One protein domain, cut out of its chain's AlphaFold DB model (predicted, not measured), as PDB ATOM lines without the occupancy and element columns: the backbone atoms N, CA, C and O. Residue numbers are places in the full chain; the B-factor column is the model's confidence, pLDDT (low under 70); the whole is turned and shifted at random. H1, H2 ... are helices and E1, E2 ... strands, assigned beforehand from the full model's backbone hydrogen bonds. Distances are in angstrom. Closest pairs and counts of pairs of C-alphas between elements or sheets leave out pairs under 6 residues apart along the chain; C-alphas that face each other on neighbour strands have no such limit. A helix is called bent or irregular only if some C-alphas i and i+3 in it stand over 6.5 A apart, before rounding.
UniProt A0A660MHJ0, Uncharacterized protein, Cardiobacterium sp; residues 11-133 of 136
ATOM      1  N   ILE A  11      11.741  14.814 -14.898       90.50
ATOM      2  CA  ILE A  11      12.601  14.702 -13.707       90.50
ATOM      3  C   ILE A  11      12.906  16.066 -13.082       90.50
ATOM      4  O   ILE A  11      12.836  16.209 -11.863       90.50
ATOM      5  N   GLU A  12      13.241  17.074 -13.886       90.25
ATOM      6  CA  GLU A  12      13.576  18.413 -13.388       90.25
ATOM      7  C   GLU A  12      12.359  19.054 -12.715       90.25
ATOM      8  O   GLU A  12      12.469  19.614 -11.621       90.25
ATOM      9  N   ILE A  13      11.181  18.883 -13.325       91.00
ATOM     10  CA  ILE A  13       9.905  19.340 -12.765       91.00
ATOM     11  C   ILE A  13       9.629  18.646 -11.426       91.00
ATOM     12  O   ILE A  13       9.236  19.305 -10.459       91.00
ATOM     13  N   LEU A  14       9.848  17.331 -11.340       90.75
ATOM     14  CA  LEU A  14       9.684  16.581 -10.095       90.75
ATOM     15  C   LEU A  14      10.647  17.044  -9.003       90.75
ATOM     16  O   LEU A  14      10.205  17.285  -7.880       90.75
ATOM     17  N   ARG A  15      11.937  17.203  -9.322       90.56
ATOM     18  CA  ARG A  15      12.951  17.669  -8.364       90.56
ATOM     19  C   ARG A  15      12.562  19.018  -7.770       90.56
ATOM     20  O   ARG A  15      12.594  19.171  -6.556       90.56
ATOM     21  N   GLN A  16      12.118  19.959  -8.603       91.25
ATOM     22  CA  GLN A  16      11.652  21.266  -8.131       91.25
ATOM     23  C   GLN A  16      10.382  21.153  -7.279       91.25
ATOM     24  O   GLN A  16      10.306  21.730  -6.197       91.25
ATOM     25  N   ARG A  17       9.388  20.383  -7.737       90.62
ATOM     26  CA  ARG A  17       8.093  20.255  -7.051       90.62
ATOM     27  C   ARG A  17       8.203  19.565  -5.692       90.62
ATOM     28  O   ARG A  17       7.435  19.884  -4.785       90.62
ATOM     29  N   TYR A  18       9.115  18.607  -5.564       89.25
ATOM     30  CA  TYR A  18       9.258  17.782  -4.371       89.25
ATOM     31  C   TYR A  18      10.485  18.126  -3.521       89.25
ATOM     32  O   TYR A  18      10.638  17.490  -2.488       89.25
ATOM     33  N   ALA A  19      11.299  19.134  -3.862       89.19
ATOM     34  CA  ALA A  19      12.500  19.511  -3.100       89.19
ATOM     35  C   ALA A  19      12.244  19.597  -1.584       89.19
ATOM     36  O   ALA A  19      12.769  18.788  -0.827       89.19
ATOM     37  N   GLY A  20      11.310  20.452  -1.151       88.38
ATOM     38  CA  GLY A  20      10.992  20.588   0.278       88.38
ATOM     39  C   GLY A  20      10.380  19.330   0.912       88.38
ATOM     40  O   GLY A  20      10.513  19.102   2.110       88.38
ATOM     41  N   LYS A  21       9.733  18.472   0.115       86.56
ATOM     42  CA  LYS A  21       9.211  17.177   0.578       86.56
ATOM     43  C   LYS A  21      10.333  16.152   0.767       86.56
ATOM     44  O   LYS A  21      10.281  15.371   1.709       86.56
ATOM     45  N   ILE A  22      11.336  16.159  -0.108       87.62
ATOM     46  CA  ILE A  22      12.539  15.323  -0.009       87.62
ATOM     47  C   ILE A  22      13.369  15.754   1.206       87.62
ATOM     48  O   ILE A  22      13.801  14.903   1.988       87.62
ATOM     49  N   ASP A  23      13.517  17.063   1.420       87.94
ATOM     50  CA  ASP A  23      14.178  17.614   2.607       87.94
ATOM     51  C   ASP A  23      13.465  17.150   3.884       87.94
ATOM     52  O   ASP A  23      14.088  16.558   4.764       87.94
ATOM     53  N   ARG A  24      12.132  17.261   3.929       86.56
ATOM     54  CA  ARG A  24      11.319  16.759   5.047       86.56
ATOM     55  C   ARG A  24      11.486  15.259   5.296       86.56
ATOM     56  O   ARG A  24      11.607  14.839   6.445       86.56
ATOM     57  N   LEU A  25      11.518  14.430   4.248       88.19
ATOM     58  CA  LEU A  25      11.808  12.999   4.411       88.19
ATOM     59  C   LEU A  25      13.190  12.790   5.044       88.19
ATOM     60  O   LEU A  25      13.354  11.933   5.904       88.19
ATOM     61  N   THR A  26      14.173  13.607   4.693       85.88
ATOM     62  CA  THR A  26      15.518  13.532   5.287       85.88
ATOM     63  C   THR A  26      15.509  13.888   6.761       85.88
ATOM     64  O   THR A  26      16.133  13.195   7.565       85.88
ATOM     65  N   GLU A  27      14.771  14.933   7.127       87.62
ATOM     66  CA  GLU A  27      14.610  15.358   8.515       87.62
ATOM     67  C   GLU A  27      13.949  14.268   9.363       87.62
ATOM     68  O   GLU A  27      14.444  13.954  10.443       87.62
ATOM     69  N   ILE A  28      12.888  13.632   8.853       86.25
ATOM     70  CA  ILE A  28      12.191  12.534   9.543       86.25
ATOM     71  C   ILE A  28      13.152  11.385   9.851       86.25
ATOM     72  O   ILE A  28      13.215  10.922  10.987       86.25
ATOM     73  N   PHE A  29      13.925  10.938   8.861       85.12
ATOM     74  CA  PHE A  29      14.857   9.818   9.031       85.12
ATOM     75  C   PHE A  29      16.126  10.191   9.811       85.12
ATOM     76  O   PHE A  29      16.845   9.306  10.266       85.12
ATOM     77  N   SER A  30      16.374  11.488  10.008       84.69
ATOM     78  CA  SER A  30      17.430  11.998  10.886       84.69
ATOM     79  C   SER A  30      16.942  12.242  12.321       84.69
ATOM     80  O   SER A  30      17.767  12.456  13.208       84.69
ATOM     81  N   ASP A  31      15.625  12.219  12.577       83.75
ATOM     82  CA  ASP A  31      15.060  12.421  13.913       83.75
ATOM     83  C   ASP A  31      15.326  11.184  14.797       83.75
ATOM     84  O   ASP A  31      14.788  10.102  14.533       83.75
ATOM     85  N   PRO A  32      16.097  11.309  15.896       81.38
ATOM     86  CA  PRO A  32      16.399  10.179  16.773       81.38
ATOM     87  C   PRO A  32      15.153   9.523  17.379       81.38
ATOM     88  O   PRO A  32      15.149   8.316  17.640       81.38
ATOM     89  N   ALA A  33      14.090  10.299  17.616       79.88
ATOM     90  CA  ALA A  33      12.830   9.771  18.122       79.88
ATOM     91  C   ALA A  33      12.143   8.900  17.068       79.88
ATOM     92  O   ALA A  33      11.615   7.849  17.427       79.88
ATOM     93  N   PHE A  34      12.195   9.295  15.792       81.06
ATOM     94  CA  PHE A  34      11.675   8.497  14.682       81.06
ATOM     95  C   PHE A  34      12.484   7.217  14.490       81.06
ATOM     96  O   PHE A  34      11.900   6.139  14.463       81.06
ATOM     97  N   VAL A  35      13.817   7.316  14.433       80.12
ATOM     98  CA  VAL A  35      14.718   6.163  14.249       80.12
ATOM     99  C   VAL A  35      14.487   5.109  15.330       80.12
ATOM    100  O   VAL A  35      14.274   3.931  15.031       80.12
ATOM    101  N   LYS A  36      14.450   5.542  16.599       77.81
ATOM    102  CA  LYS A  36      14.171   4.665  17.743       77.81
ATOM    103  C   LYS A  36      12.782   4.043  17.653       77.81
ATOM    104  O   LYS A  36      12.601   2.878  17.995       77.81
ATOM    105  N   LEU A  37      11.803   4.838  17.242       73.88
ATOM    106  CA  LEU A  37      10.418   4.422  17.167       73.88
ATOM    107  C   LEU A  37      10.190   3.395  16.052       73.88
ATOM    108  O   LEU A  37       9.630   2.332  16.306       73.88
ATOM    109  N   ALA A  38      10.634   3.685  14.836       72.75
ATOM    110  CA  ALA A  38      10.455   2.814  13.686       72.75
ATOM    111  C   ALA A  38      11.324   1.550  13.779       72.75
ATOM    112  O   ALA A  38      11.191   0.676  12.925       72.75
ATOM    113  N   ALA A  39      12.178   1.452  14.813       70.69
ATOM    114  CA  ALA A  39      13.191   0.417  14.964       70.69
ATOM    115  C   ALA A  39      13.897   0.188  13.624       70.69
ATOM    116  O   ALA A  39      14.037  -0.955  13.181       70.69
ATOM    117  N   LEU A  40      14.227   1.302  12.947       64.38
ATOM    118  CA  LEU A  40      14.797   1.258  11.611       64.38
ATOM    119  C   LEU A  40      15.997   0.328  11.684       64.38
ATOM    120  O   LEU A  40      16.903   0.530  12.492       64.38
ATOM    121  N   LYS A  41      15.990  -0.707  10.847       58.53
ATOM    122  CA  LYS A  41      17.246  -1.365  10.510       58.53
ATOM    123  C   LYS A  41      18.115  -0.272   9.889       58.53
ATOM    124  O   LYS A  41      17.577   0.535   9.132       58.53
ATOM    125  N   ASP A  42      19.408  -0.239  10.197       57.00
ATOM    126  CA  ASP A  42      20.382   0.802   9.800       57.00
ATOM    127  C   ASP A  42      20.508   1.072   8.270       57.00
ATOM    128  O   ASP A  42      21.403   1.782   7.805       57.00
ATOM    129  N   GLU A  43      19.626   0.495   7.459       62.09
ATOM    130  CA  GLU A  43      19.684   0.387   6.008       62.09
ATOM    131  C   GLU A  43      18.764   1.374   5.273       62.09
ATOM    132  O   GLU A  43      19.040   1.687   4.115       62.09
ATOM    133  N   GLU A  44      17.699   1.899   5.894       74.75
ATOM    134  CA  GLU A  44      16.749   2.753   5.165       74.75
ATOM    135  C   GLU A  44      17.287   4.183   5.001       74.75
ATOM    136  O   GLU A  44      17.365   4.967   5.949       74.75
ATOM    137  N   ARG A  45      17.682   4.519   3.767       81.88
ATOM    138  CA  ARG A  45      18.290   5.805   3.399       81.88
ATOM    139  C   ARG A  45      17.444   6.473   2.313       81.88
ATOM    140  O   ARG A  45      17.754   6.311   1.131       81.88
ATOM    141  N   PRO A  46      16.406   7.252   2.675       83.81
ATOM    142  CA  PRO A  46      15.451   7.802   1.709       83.81
ATOM    143  C   PRO A  46      16.133   8.639   0.622       83.81
ATOM    144  O   PRO A  46      15.749   8.565  -0.539       83.81
ATOM    145  N   GLN A  47      17.193   9.371   0.972       84.81
ATOM    146  CA  GLN A  47      17.968  10.162   0.016       84.81
ATOM    147  C   GLN A  47      18.636   9.310  -1.070       84.81
ATOM    148  O   GLN A  47      18.607   9.677  -2.241       84.81
ATOM    149  N   VAL A  48      19.185   8.148  -0.705       87.19
ATOM    150  CA  VAL A  48      19.790   7.218  -1.672       87.19
ATOM    151  C   VAL A  48      18.706   6.606  -2.554       87.19
ATOM    152  O   VAL A  48      18.857   6.553  -3.770       87.19
ATOM    153  N   GLU A  49      17.577   6.198  -1.971       86.50
ATOM    154  CA  GLU A  49      16.470   5.615  -2.737       86.50
ATOM    155  C   GLU A  49      15.840   6.594  -3.735       86.50
ATOM    156  O   GLU A  49      15.457   6.189  -4.836       86.50
ATOM    157  N   ILE A  50      15.740   7.869  -3.354       89.69
ATOM    158  CA  ILE A  50      15.216   8.954  -4.191       89.69
ATOM    159  C   ILE A  50      16.218   9.334  -5.286       89.69
ATOM    160  O   ILE A  50      15.809   9.535  -6.429       89.69
ATOM    161  N   ALA A  51      17.514   9.404  -4.968       89.38
ATOM    162  CA  ALA A  51      18.557   9.643  -5.965       89.38
ATOM    163  C   ALA A  51      18.562   8.536  -7.029       89.38
ATOM    164  O   ALA A  51      18.394   8.835  -8.209       89.38
ATOM    165  N   ASN A  52      18.599   7.268  -6.600       90.62
ATOM    166  CA  ASN A  52      18.552   6.118  -7.505       90.62
ATOM    167  C   ASN A  52      17.288   6.128  -8.374       90.62
ATOM    168  O   ASN A  52      17.356   5.837  -9.563       90.62
ATOM    169  N   PHE A  53      16.134   6.515  -7.813       91.12
ATOM    170  CA  PHE A  53      14.918   6.680  -8.608       91.12
ATOM    171  C   PHE A  53      15.128   7.675  -9.750       91.12
ATOM    172  O   PHE A  53      14.805   7.358 -10.888       91.12
ATOM    173  N   PHE A  54      15.664   8.865  -9.470       91.06
ATOM    174  CA  PHE A  54      15.870   9.863 -10.518       91.06
ATOM    175  C   PHE A  54      16.923   9.444 -11.545       91.06
ATOM    176  O   PHE A  54      16.793   9.838 -12.700       91.06
ATOM    177  N   ASP A  55      17.918   8.653 -11.153       90.44
ATOM    178  CA  ASP A  55      18.962   8.182 -12.065       90.44
ATOM    179  C   ASP A  55      18.466   7.044 -12.980       90.44
ATOM    180  O   ASP A  55      18.897   6.934 -14.128       90.44
ATOM    181  N   GLU A  56      17.531   6.214 -12.506       90.88
ATOM    182  CA  GLU A  56      17.077   5.013 -13.222       90.88
ATOM    183  C   GLU A  56      15.746   5.201 -13.970       90.88
ATOM    184  O   GLU A  56      15.490   4.498 -14.953       90.88
ATOM    185  N   ILE A  57      14.880   6.129 -13.542       89.88
ATOM    186  CA  ILE A  57      13.476   6.172 -13.989       89.88
ATOM    187  C   ILE A  57      13.304   6.392 -15.499       89.88
ATOM    188  O   ILE A  57      12.369   5.843 -16.084       89.88
ATOM    189  N   ASP A  58      14.221   7.107 -16.154       87.69
ATOM    190  CA  ASP A  58      14.183   7.329 -17.609       87.69
ATOM    191  C   ASP A  58      14.371   6.045 -18.412       87.69
ATOM    192  O   ASP A  58      13.809   5.892 -19.498       87.69
ATOM    193  N   THR A  59      15.115   5.087 -17.861       86.50
ATOM    194  CA  THR A  59      15.319   3.778 -18.494       86.50
ATOM    195  C   THR A  59      14.076   2.893 -18.394       86.50
ATOM    196  O   THR A  59      13.871   2.008 -19.225       86.50
ATOM    197  N   VAL A  60      13.222   3.156 -17.400       85.25
ATOM    198  CA  VAL A  60      12.012   2.379 -17.107       85.25
ATOM    199  C   VAL A  60      10.783   2.976 -17.798       85.25
ATOM    200  O   VAL A  60       9.917   2.242 -18.275       85.25
ATOM    201  N   LEU A  61      10.688   4.307 -17.868       85.62
ATOM    202  CA  LEU A  61       9.520   5.039 -18.359       85.62
ATOM    203  C   LEU A  61       9.782   5.738 -19.702       85.62
ATOM    204  O   LEU A  61       9.615   6.949 -19.845       85.62
ATOM    205  N   LEU A  62      10.120   4.951 -20.726       77.62
ATOM    206  CA  LEU A  62      10.331   5.456 -22.086       77.62
ATOM    207  C   LEU A  62       9.081   6.186 -22.621       77.62
ATOM    208  O   LEU A  62       7.977   5.633 -22.630       77.62
ATOM    209  N   ASN A  63       9.261   7.420 -23.106       73.25
ATOM    210  CA  ASN A  63       8.205   8.286 -23.662       73.25
ATOM    211  C   ASN A  63       7.011   8.527 -22.718       73.25
ATOM    212  O   ASN A  63       5.865   8.675 -23.155       73.25
ATOM    213  N   ALA A  64       7.250   8.523 -21.408       82.56
ATOM    214  CA  ALA A  64       6.216   8.779 -20.423       82.56
ATOM    215  C   ALA A  64       5.941  10.279 -20.231       82.56
ATOM    216  O   ALA A  64       6.834  11.117 -20.300       82.56
ATOM    217  N   ASP A  65       4.680  10.613 -19.953       89.12
ATOM    218  CA  ASP A  65       4.296  11.955 -19.519       89.12
ATOM    219  C   ASP A  65       4.672  12.204 -18.050       89.12
ATOM    220  O   ASP A  65       4.900  11.274 -17.273       89.12
ATOM    221  N   LEU A  66       4.660  13.476 -17.642       88.88
ATOM    222  CA  LEU A  66       4.919  13.881 -16.259       88.88
ATOM    223  C   LEU A  66       4.043  13.135 -15.234       88.88
ATOM    224  O   LEU A  66       4.519  12.798 -14.152       88.88
ATOM    225  N   GLY A  67       2.787  12.822 -15.562       88.38
ATOM    226  CA  GLY A  67       1.873  12.130 -14.649       88.38
ATOM    227  C   GLY A  67       2.289  10.685 -14.345       88.38
ATOM    228  O   GLY A  67       2.025  10.166 -13.257       88.38
ATOM    229  N   LYS A  68       2.951   9.996 -15.278       90.56
ATOM    230  CA  LYS A  68       3.561   8.678 -15.028       90.56
ATOM    231  C   LYS A  68       4.793   8.790 -14.128       90.56
ATOM    232  O   LYS A  68       4.892   8.006 -13.186       90.56
ATOM    233  N   TYR A  69       5.656   9.780 -14.360       90.75
ATOM    234  CA  TYR A  69       6.804  10.057 -13.486       90.75
ATOM    235  C   TYR A  69       6.352  10.373 -12.056       90.75
ATOM    236  O   TYR A  69       6.872   9.797 -11.103       90.75
ATOM    237  N   GLU A  70       5.333  11.222 -11.897       90.25
ATOM    238  CA  GLU A  70       4.751  11.555 -10.593       90.25
ATOM    239  C   GLU A  70       4.212  10.326  -9.868       90.25
ATOM    240  O   GLU A  70       4.522  10.120  -8.696       90.25
ATOM    241  N   ARG A  71       3.442   9.477 -10.556       89.19
ATOM    242  CA  ARG A  71       2.921   8.243  -9.957       89.19
ATOM    243  C   ARG A  71       4.034   7.289  -9.543       89.19
ATOM    244  O   ARG A  71       3.958   6.732  -8.453       89.19
ATOM    245  N   ALA A  72       5.059   7.119 -10.376       89.44
ATOM    246  CA  ALA A  72       6.195   6.262 -10.057       89.44
ATOM    247  C   ALA A  72       6.993   6.800  -8.860       89.44
ATOM    248  O   ALA A  72       7.335   6.033  -7.962       89.44
ATOM    249  N   PHE A  73       7.209   8.117  -8.801       89.94
ATOM    250  CA  PHE A  73       7.884   8.768  -7.682       89.94
ATOM    251  C   PHE A  73       7.102   8.601  -6.378       89.94
ATOM    252  O   PHE A  73       7.653   8.144  -5.379       89.94
ATOM    253  N   LEU A  74       5.799   8.906  -6.395       88.12
ATOM    254  CA  LEU A  74       4.927   8.751  -5.228       88.12
ATOM    255  C   LEU A  74       4.859   7.294  -4.762       88.12
ATOM    256  O   LEU A  74       4.943   7.032  -3.564       88.12
ATOM    257  N   HIS A  75       4.766   6.348  -5.698       86.56
ATOM    258  CA  HIS A  75       4.817   4.924  -5.382       86.56
ATOM    259  C   HIS A  75       6.142   4.558  -4.698       86.56
ATOM    260  O   HIS A  75       6.127   3.913  -3.649       86.56
ATOM    261  N   ARG A  76       7.276   5.024  -5.237       86.75
ATOM    262  CA  ARG A  76       8.607   4.766  -4.675       86.75
ATOM    263  C   ARG A  76       8.751   5.301  -3.255       86.75
ATOM    264  O   ARG A  76       9.173   4.558  -2.381       86.75
ATOM    265  N   ILE A  77       8.377   6.551  -2.993       85.31
ATOM    266  CA  ILE A  77       8.510   7.107  -1.637       85.31
ATOM    267  C   ILE A  77       7.485   6.512  -0.663       85.31
ATOM    268  O   ILE A  77       7.775   6.394   0.521       85.31
ATOM    269  N   SER A  78       6.312   6.076  -1.139       83.31
ATOM    270  CA  SER A  78       5.291   5.458  -0.280       83.31
ATOM    271  C   SER A  78       5.712   4.105   0.305       83.31
ATOM    272  O   SER A  78       5.108   3.644   1.273       83.31
ATOM    273  N   SER A  79       6.761   3.467  -0.238       81.06
ATOM    274  CA  SER A  79       7.319   2.245   0.348       81.06
ATOM    275  C   SER A  79       8.184   2.500   1.582       81.06
ATOM    276  O   SER A  79       8.511   1.530   2.274       81.06
ATOM    277  N   LEU A  80       8.538   3.760   1.860       82.50
ATOM    278  CA  LEU A  80       9.333   4.131   3.025       82.50
ATOM    279  C   LEU A  80       8.561   3.869   4.327       82.50
ATOM    280  O   LEU A  80       7.335   4.016   4.392       82.50
ATOM    281  N   THR A  81       9.274   3.514   5.393       81.00
ATOM    282  CA  THR A  81       8.684   3.151   6.692       81.00
ATOM    283  C   THR A  81       7.835   4.273   7.287       81.00
ATOM    284  O   THR A  81       6.817   3.992   7.919       81.00
ATOM    285  N   CYS A  82       8.172   5.542   7.026       80.06
ATOM    286  CA  CYS A  82       7.383   6.679   7.503       80.06
ATOM    287  C   CYS A  82       5.928   6.668   6.997       80.06
ATOM    288  O   CYS A  82       5.026   7.037   7.744       80.06
ATOM    289  N   PHE A  83       5.671   6.177   5.778       79.94
ATOM    290  CA  PHE A  83       4.320   6.076   5.204       79.94
ATOM    291  C   PHE A  83       3.537   4.848   5.680       79.94
ATOM    292  O   PHE A  83       2.326   4.761   5.473       79.94
ATOM    293  N   LYS A  84       4.206   3.896   6.337       76.44
ATOM    294  CA  LYS A  84       3.574   2.702   6.923       76.44
ATOM    295  C   LYS A  84       3.090   2.941   8.351       76.44
ATOM    296  O   LYS A  84       2.450   2.067   8.936       76.44
ATOM    297  N   ILE A  85       3.391   4.112   8.911       73.88
ATOM    298  CA  ILE A  85       3.004   4.484  10.263       73.88
ATOM    299  C   ILE A  85       1.523   4.840  10.324       73.88
ATOM    300  O   ILE A  85       1.031   5.717   9.614       73.88
ATOM    301  N   ARG A  86       0.811   4.173  11.232       70.38
ATOM    302  CA  ARG A  86      -0.622   4.383  11.467       70.38
ATOM    303  C   ARG A  86      -0.889   4.621  12.945       70.38
ATOM    304  O   ARG A  86      -0.311   3.933  13.788       70.38
ATOM    305  N   VAL A  87      -1.793   5.556  13.242       66.88
ATOM    306  CA  VAL A  87      -2.259   5.828  14.609       66.88
ATOM    307  C   VAL A  87      -3.609   5.186  14.836       66.88
ATOM    308  O   VAL A  87      -4.568   5.462  14.109       66.88
ATOM    309  N   TYR A  88      -3.681   4.379  15.890       63.22
ATOM    310  CA  TYR A  88      -4.921   3.789  16.367       63.22
ATOM    311  C   TYR A  88      -5.270   4.378  17.732       63.22
ATOM    312  O   TYR A  88      -4.546   4.221  18.715       63.22
ATOM    313  N   ASP A  89      -6.411   5.056  17.779       59.34
ATOM    314  CA  ASP A  89      -7.051   5.510  19.006       59.34
ATOM    315  C   ASP A  89      -8.284   4.641  19.247       59.34
ATOM    316  O   ASP A  89      -9.086   4.449  18.336       59.34
ATOM    317  N   LYS A  90      -8.468   4.123  20.466       56.78
ATOM    318  CA  LYS A  90      -9.693   3.383  20.815       56.78
ATOM    319  C   LYS A  90     -10.937   4.277  20.757       56.78
ATOM    320  O   LYS A  90     -12.035   3.774  20.544       56.78
ATOM    321  N   ASN A  91     -10.754   5.586  20.929       56.06
ATOM    322  CA  ASN A  91     -11.828   6.565  21.076       56.06
ATOM    323  C   ASN A  91     -11.958   7.514  19.874       56.06
ATOM    324  O   ASN A  91     -12.799   8.415  19.897       56.06
ATOM    325  N   ARG A  92     -11.132   7.366  18.828       54.84
ATOM    326  CA  ARG A  92     -11.168   8.224  17.632       54.84
ATOM    327  C   ARG A  92     -10.951   7.411  16.358       54.84
ATOM    328  O   ARG A  92     -10.300   6.373  16.402       54.84
ATOM    329  N   PRO A  93     -11.464   7.883  15.207       61.53
ATOM    330  CA  PRO A  93     -11.173   7.250  13.928       61.53
ATOM    331  C   PRO A  93      -9.663   7.170  13.699       61.53
ATOM    332  O   PRO A  93      -8.926   8.091  14.069       61.53
ATOM    333  N   GLN A  94      -9.231   6.077  13.067       64.31
ATOM    334  CA  GLN A  94      -7.857   5.875  12.623       64.31
ATOM    335  C   GLN A  94      -7.363   7.127  11.893       64.31
ATOM    336  O   GLN A  94      -8.019   7.624  10.973       64.31
ATOM    337  N   ARG A  95      -6.208   7.646  12.313       63.78
ATOM    338  CA  ARG A  95      -5.575   8.788  11.650       63.78
ATOM    339  C   ARG A  95      -4.319   8.316  10.941       63.78
ATOM    340  O   ARG A  95      -3.443   7.698  11.546       63.78
ATOM    341  N   LEU A  96      -4.252   8.622   9.652       68.31
ATOM    342  CA  LEU A  96      -3.048   8.460   8.855       68.31
ATOM    343  C   LEU A  96      -2.188   9.705   9.064       68.31
ATOM    344  O   LEU A  96      -2.661  10.826   8.872       68.31
ATOM    345  N   TRP A  97      -0.946   9.508   9.494       77.88
ATOM    346  CA  TRP A  97       0.057  10.557   9.387       77.88
ATOM    347  C   TRP A  97       0.517  10.609   7.932       77.88
ATOM    348  O   TRP A  97       0.794   9.565   7.346       77.88
ATOM    349  N   ASN A  98       0.565  11.805   7.345       82.06
ATOM    350  CA  ASN A  98       1.182  12.000   6.041       82.06
ATOM    351  C   ASN A  98       2.556  12.665   6.229       82.06
ATOM    352  O   ASN A  98       2.599  13.871   6.494       82.06
ATOM    353  N   PRO A  99       3.665  11.923   6.037       81.62
ATOM    354  CA  PRO A  99       5.028  12.451   6.111       81.62
ATOM    355  C   PRO A  99       5.307  13.637   5.182       81.62
ATOM    356  O   PRO A  99       6.260  14.378   5.404       81.62
ATOM    357  N   LEU A 100       4.509  13.822   4.123       82.94
ATOM    358  CA  LEU A 100       4.673  14.945   3.195       82.94
ATOM    359  C   LEU A 100       4.021  16.235   3.696       82.94
ATOM    360  O   LEU A 100       4.482  17.320   3.334       82.94
ATOM    361  N   ASP A 101       2.987  16.129   4.531       82.19
ATOM    362  CA  ASP A 101       2.167  17.270   4.952       82.19
ATOM    363  C   ASP A 101       2.478  17.722   6.388       82.19
ATOM    364  O   ASP A 101       2.299  18.897   6.705       82.19
ATOM    365  N   GLU A 102       2.966  16.823   7.251       81.62
ATOM    366  CA  GLU A 102       3.187  17.082   8.681       81.62
ATOM    367  C   GLU A 102       4.545  16.540   9.156       81.62
ATOM    368  O   GLU A 102       4.875  15.378   8.921       81.62
ATOM    369  N   ASP A 103       5.299  17.358   9.896       81.75
ATOM    370  CA  ASP A 103       6.579  16.953  10.490       81.75
ATOM    371  C   ASP A 103       6.380  15.915  11.606       81.75
ATOM    372  O   ASP A 103       5.447  16.011  12.412       81.75
ATOM    373  N   PHE A 104       7.310  14.957  11.725       81.62
ATOM    374  CA  PHE A 104       7.189  13.876  12.710       81.62
ATOM    375  C   PHE A 104       7.087  14.390  14.150       81.62
ATOM    376  O   PHE A 104       6.300  13.870  14.933       81.62
ATOM    377  N   ARG A 105       7.825  15.448  14.508       80.44
ATOM    378  CA  ARG A 105       7.788  16.025  15.861       80.44
ATOM    379  C   ARG A 105       6.422  16.623  16.209       80.44
ATOM    380  O   ARG A 105       5.934  16.426  17.324       80.44
ATOM    381  N   ALA A 106       5.803  17.338  15.268       82.00
ATOM    382  CA  ALA A 106       4.471  17.912  15.456       82.00
ATOM    383  C   ALA A 106       3.436  16.794  15.640       82.00
ATOM    384  O   ALA A 106       2.680  16.790  16.618       82.00
ATOM    385  N   PHE A 107       3.503  15.782  14.778       79.38
ATOM    386  CA  PHE A 107       2.693  14.578  14.881       79.38
ATOM    387  C   PHE A 107       2.878  13.860  16.233       79.38
ATOM    388  O   PHE A 107       1.905  13.617  16.951       79.38
ATOM    389  N   ALA A 108       4.125  13.598  16.626       76.38
ATOM    390  CA  ALA A 108       4.502  12.942  17.874       76.38
ATOM    391  C   ALA A 108       3.935  13.660  19.107       76.38
ATOM    392  O   ALA A 108       3.355  13.020  19.988       76.38
ATOM    393  N   SER A 109       4.049  14.992  19.142       77.44
ATOM    394  CA  SER A 109       3.543  15.817  20.247       77.44
ATOM    395  C   SER A 109       2.027  15.698  20.433       77.44
ATOM    396  O   SER A 109       1.534  15.704  21.558       77.44
ATOM    397  N   ARG A 110       1.287  15.521  19.332       74.19
ATOM    398  CA  ARG A 110      -0.176  15.409  19.328       74.19
ATOM    399  C   ARG A 110      -0.669  14.033  19.776       74.19
ATOM    400  O   ARG A 110      -1.761  13.941  20.331       74.19
ATOM    401  N   VAL A 111       0.106  12.977  19.529       70.00
ATOM    402  CA  VAL A 111      -0.241  11.592  19.911       70.00
ATOM    403  C   VAL A 111       0.112  11.301  21.379       70.00
ATOM    404  O   VAL A 111      -0.512  10.449  22.009       70.00
ATOM    405  N   GLY A 112       1.067  12.031  21.966       62.84
ATOM    406  CA  GLY A 112       1.376  12.011  23.401       62.84
ATOM    407  C   GLY A 112       2.191  10.796  23.861       62.84
ATOM    408  O   GLY A 112       3.273  10.966  24.421       62.84
ATOM    409  N   ARG A 113       1.719   9.567  23.605       63.28
ATOM    410  CA  ARG A 113       2.470   8.332  23.890       63.28
ATOM    411  C   ARG A 113       2.600   7.476  22.637       63.28
ATOM    412  O   ARG A 113       1.653   6.838  22.184       63.28
ATOM    413  N   LEU A 114       3.812   7.445  22.102       62.09
ATOM    414  CA  LEU A 114       4.150   6.632  20.946       62.09
ATOM    415  C   LEU A 114       4.615   5.252  21.423       62.09
ATOM    416  O   LEU A 114       5.583   5.139  22.172       62.09
ATOM    417  N   SER A 115       3.923   4.201  20.999       59.03
ATOM    418  CA  SER A 115       4.342   2.815  21.218       59.03
ATOM    419  C   SER A 115       4.211   2.059  19.907       59.03
ATOM    420  O   SER A 115       3.103   1.992  19.372       59.03
ATOM    421  N   CYS A 116       5.314   1.500  19.412       58.06
ATOM    422  CA  CYS A 116       5.300   0.679  18.210       58.06
ATOM    423  C   CYS A 116       4.842  -0.742  18.508       58.06
ATOM    424  O   CYS A 116       5.409  -1.415  19.366       58.06
ATOM    425  N   GLN A 117       3.846  -1.207  17.762       55.81
ATOM    426  CA  GLN A 117       3.530  -2.625  17.637       55.81
ATOM    427  C   GLN A 117       3.681  -3.011  16.167       55.81
ATOM    428  O   GLN A 117       3.007  -2.464  15.298       55.81
ATOM    429  N   GLY A 118       4.601  -3.933  15.880       53.91
ATOM    430  CA  GLY A 118       4.674  -4.549  14.561       53.91
ATOM    431  C   GLY A 118       3.509  -5.519  14.408       53.91
ATOM    432  O   GLY A 118       3.387  -6.458  15.194       53.91
ATOM    433  N   SER A 119       2.645  -5.299  13.422       49.62
ATOM    434  CA  SER A 119       1.617  -6.281  13.077       49.62
ATOM    435  C   SER A 119       2.255  -7.441  12.299       49.62
ATOM    436  O   SER A 119       2.847  -7.224  11.244       49.62
ATOM    437  N   GLN A 120       2.145  -8.671  12.816       44.41
ATOM    438  CA  GLN A 120       2.554  -9.912  12.130       44.41
ATOM    439  C   GLN A 120       1.423 -10.524  11.275       44.41
ATOM    440  O   GLN A 120       1.473 -11.706  10.939       44.41
ATOM    441  N   LEU A 121       0.375  -9.765  10.939       43.97
ATOM    442  CA  LEU A 121      -0.699 -10.286  10.089       43.97
ATOM    443  C   LEU A 121      -0.224 -10.440   8.631       43.97
ATOM    444  O   LEU A 121       0.508  -9.579   8.128       43.97
ATOM    445  N   PRO A 122      -0.623 -11.521   7.933       43.19
ATOM    446  CA  PRO A 122      -0.222 -11.745   6.558       43.19
ATOM    447  C   PRO A 122      -1.010 -10.794   5.651       43.19
ATOM    448  O   PRO A 122      -2.158 -11.050   5.311       43.19
ATOM    449  N   TYR A 123      -0.328  -9.736   5.221       34.78
ATOM    450  CA  TYR A 123      -0.651  -8.863   4.089       34.78
ATOM    451  C   TYR A 123      -1.761  -7.796   4.240       34.78
ATOM    452  O   TYR A 123      -2.844  -8.096   4.744       34.78
ATOM    453  N   PRO A 124      -1.545  -6.575   3.684       42.62
ATOM    454  CA  PRO A 124      -0.310  -6.046   3.070       42.62
ATOM    455  C   PRO A 124       0.650  -5.413   4.119       42.62
ATOM    456  O   PRO A 124       0.313  -5.368   5.298       42.62
ATOM    457  N   PRO A 125       1.904  -5.074   3.750       46.94
ATOM    458  CA  PRO A 125       3.110  -5.381   4.523       46.94
ATOM    459  C   PRO A 125       3.314  -4.507   5.765       46.94
ATOM    460  O   PRO A 125       3.158  -3.291   5.697       46.94
ATOM    461  N   SER A 126       3.742  -5.158   6.856       39.94
ATOM    462  CA  SER A 126       4.462  -4.575   8.000       39.94
ATOM    463  C   SER A 126       4.028  -3.153   8.370       39.94
ATOM    464  O   SER A 126       4.784  -2.189   8.247       39.94
ATOM    465  N   GLU A 127       2.790  -3.029   8.845       44.31
ATOM    466  CA  GLU A 127       2.332  -1.799   9.478       44.31
ATOM    467  C   GLU A 127       3.105  -1.597  10.789       44.31
ATOM    468  O   GLU A 127       2.988  -2.388  11.733       44.31
ATOM    469  N   THR A 128       3.896  -0.526  10.849       47.69
ATOM    470  CA  THR A 128       4.428  -0.001  12.108       47.69
ATOM    471  C   THR A 128       3.301   0.780  12.770       47.69
ATOM    472  O   THR A 128       3.052   1.946  12.460       47.69
ATOM    473  N   ILE A 129       2.557   0.127  13.659       51.94
ATOM    474  CA  ILE A 129       1.458   0.773  14.376       51.94
ATOM    475  C   ILE A 129       2.054   1.634  15.480       51.94
ATOM    476  O   ILE A 129       2.633   1.088  16.417       51.94
ATOM    477  N   ILE A 130       1.865   2.953  15.418       53.88
ATOM    478  CA  ILE A 130       2.161   3.846  16.537       53.88
ATOM    479  C   ILE A 130       0.851   4.294  17.184       53.88
ATOM    480  O   ILE A 130       0.288   5.314  16.806       53.88
ATOM    481  N   SER A 131       0.388   3.543  18.181       48.25
ATOM    482  CA  SER A 131      -0.046   4.065  19.491       48.25
ATOM    483  C   SER A 131      -1.006   3.116  20.200       48.25
ATOM    484  O   SER A 131      -2.003   2.669  19.638       48.25
ATOM    485  N   TRP A 132      -0.749   2.925  21.492       42.56
ATOM    486  CA  TRP A 132      -1.765   2.700  22.513       42.56
ATOM    487  C   TRP A 132      -2.193   4.068  23.058       42.56
ATOM    488  O   TRP A 132      -1.395   4.754  23.695       42.56
ATOM    489  N   LEU A 133      -3.451   4.455  22.843       38.53
ATOM    490  CA  LEU A 133      -4.063   5.584  23.541       38.53
ATOM    491  C   LEU A 133      -4.734   5.068  24.812       38.53
ATOM    492  O   LEU A 133      -5.818   4.491  24.798       38.53
TER     493      LEU A 133
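AT A GLANCE: This is residues 11 to 133 of the 136 residues of an uncharacterized protein of Cardiobacterium sp (UniProt A0A660MHJ0). This is an elongated model with helices at one end and a sheet at the other: H1, H3 and H4 make an up-and-down bundle, each running against the one before it, and E2, E1, E4 and E3 make a small twisted sheet. The short helices H2, H5 and H6 lie at the sheet's end and graze it. The printed part has 123 residues with six named helices and four named strands, in the order H1 H2 H3 H4 H5 E1 E2 H6 E3 E4. The sheet is mixed, and the class is mixed, helices and strands. The whole is compact, with a radius of gyration of the C-alphas of 15.8 A and spans of 48 by 30 by 29 A.

HOW THE PARTS SIT: H1, residues 11 to 30, has a kink of 60 degrees near residue 18 and is irregular, with C-alphas 17 and 20 7.9 A apart. It touches H3, residues 46 to 60, opposite ways at a shallow tilt of 27 degrees; the closest C-alphas, of Ile 11 and Phe 54, are 6.7 A apart. H3 is irregular too, with C-alphas 55 and 58 7.4 A apart. H3 and H4, residues 66 to 78, form a helical hairpin at a tilt of 36 degrees, only just steep; their closest C-alphas, of Phe 53 and Phe 73, are 7.4 A apart. H1, with residues 11 to 14 alone, only just touches H4, with 3 pairs of C-alphas within 8 A, the closest Leu 14 and Glu 70, 7.1 A. H2, residues 32 to 38, grazes the sheet with residues 36 to 38, and H5, residues 81 to 84, grazes it too. E1, residues 85 to 89, and E2, residues 92 to 96, form an antiparallel hairpin, with N 87 and O 95 within hydrogen-bond range at 3.2 A. E1 is parallel to E4, residues 128 to 130, with N 130 and O 86 at 2.9 A. E3, residues 116 to 118, and E4 form an antiparallel hairpin, with N 117 and O 129 at 2.9 A. H6, residues 104 to 111, is only just on the sheet with 5 pairs of C-alphas within 10 A and only grazes it with residues 108 to 111; E2, H6 and E3 form a split strand-helix-strand unit, two strands of one sheet with a helix between them along the chain and, here, E1 and E4 between them in the sheet, and its crossover is right-handed. Every O i to N i+4 pair is within hydrogen-bond range in H2, H4 and H6, against 14 of 16 in H1 and 8 of 11 in H3; H5 is too short for such a pair.

IN THESE COORDINATES: H1 begins at C-alpha 11 (12.601, 14.702, -13.707) and is 25.2 A long; H3 is 19.9 A and H4 18.1 A. E4 ends at C-alpha 130 (2.161, 3.846, 16.537).

THE WHOLE: The C-alphas of Asn 63 and Asn 91, the farthest apart, are 49.0 A apart. The printed part has no cut and no long link. pLDDT is under 70 in residues 40 to 43, 87 to 96 and 112 to 133.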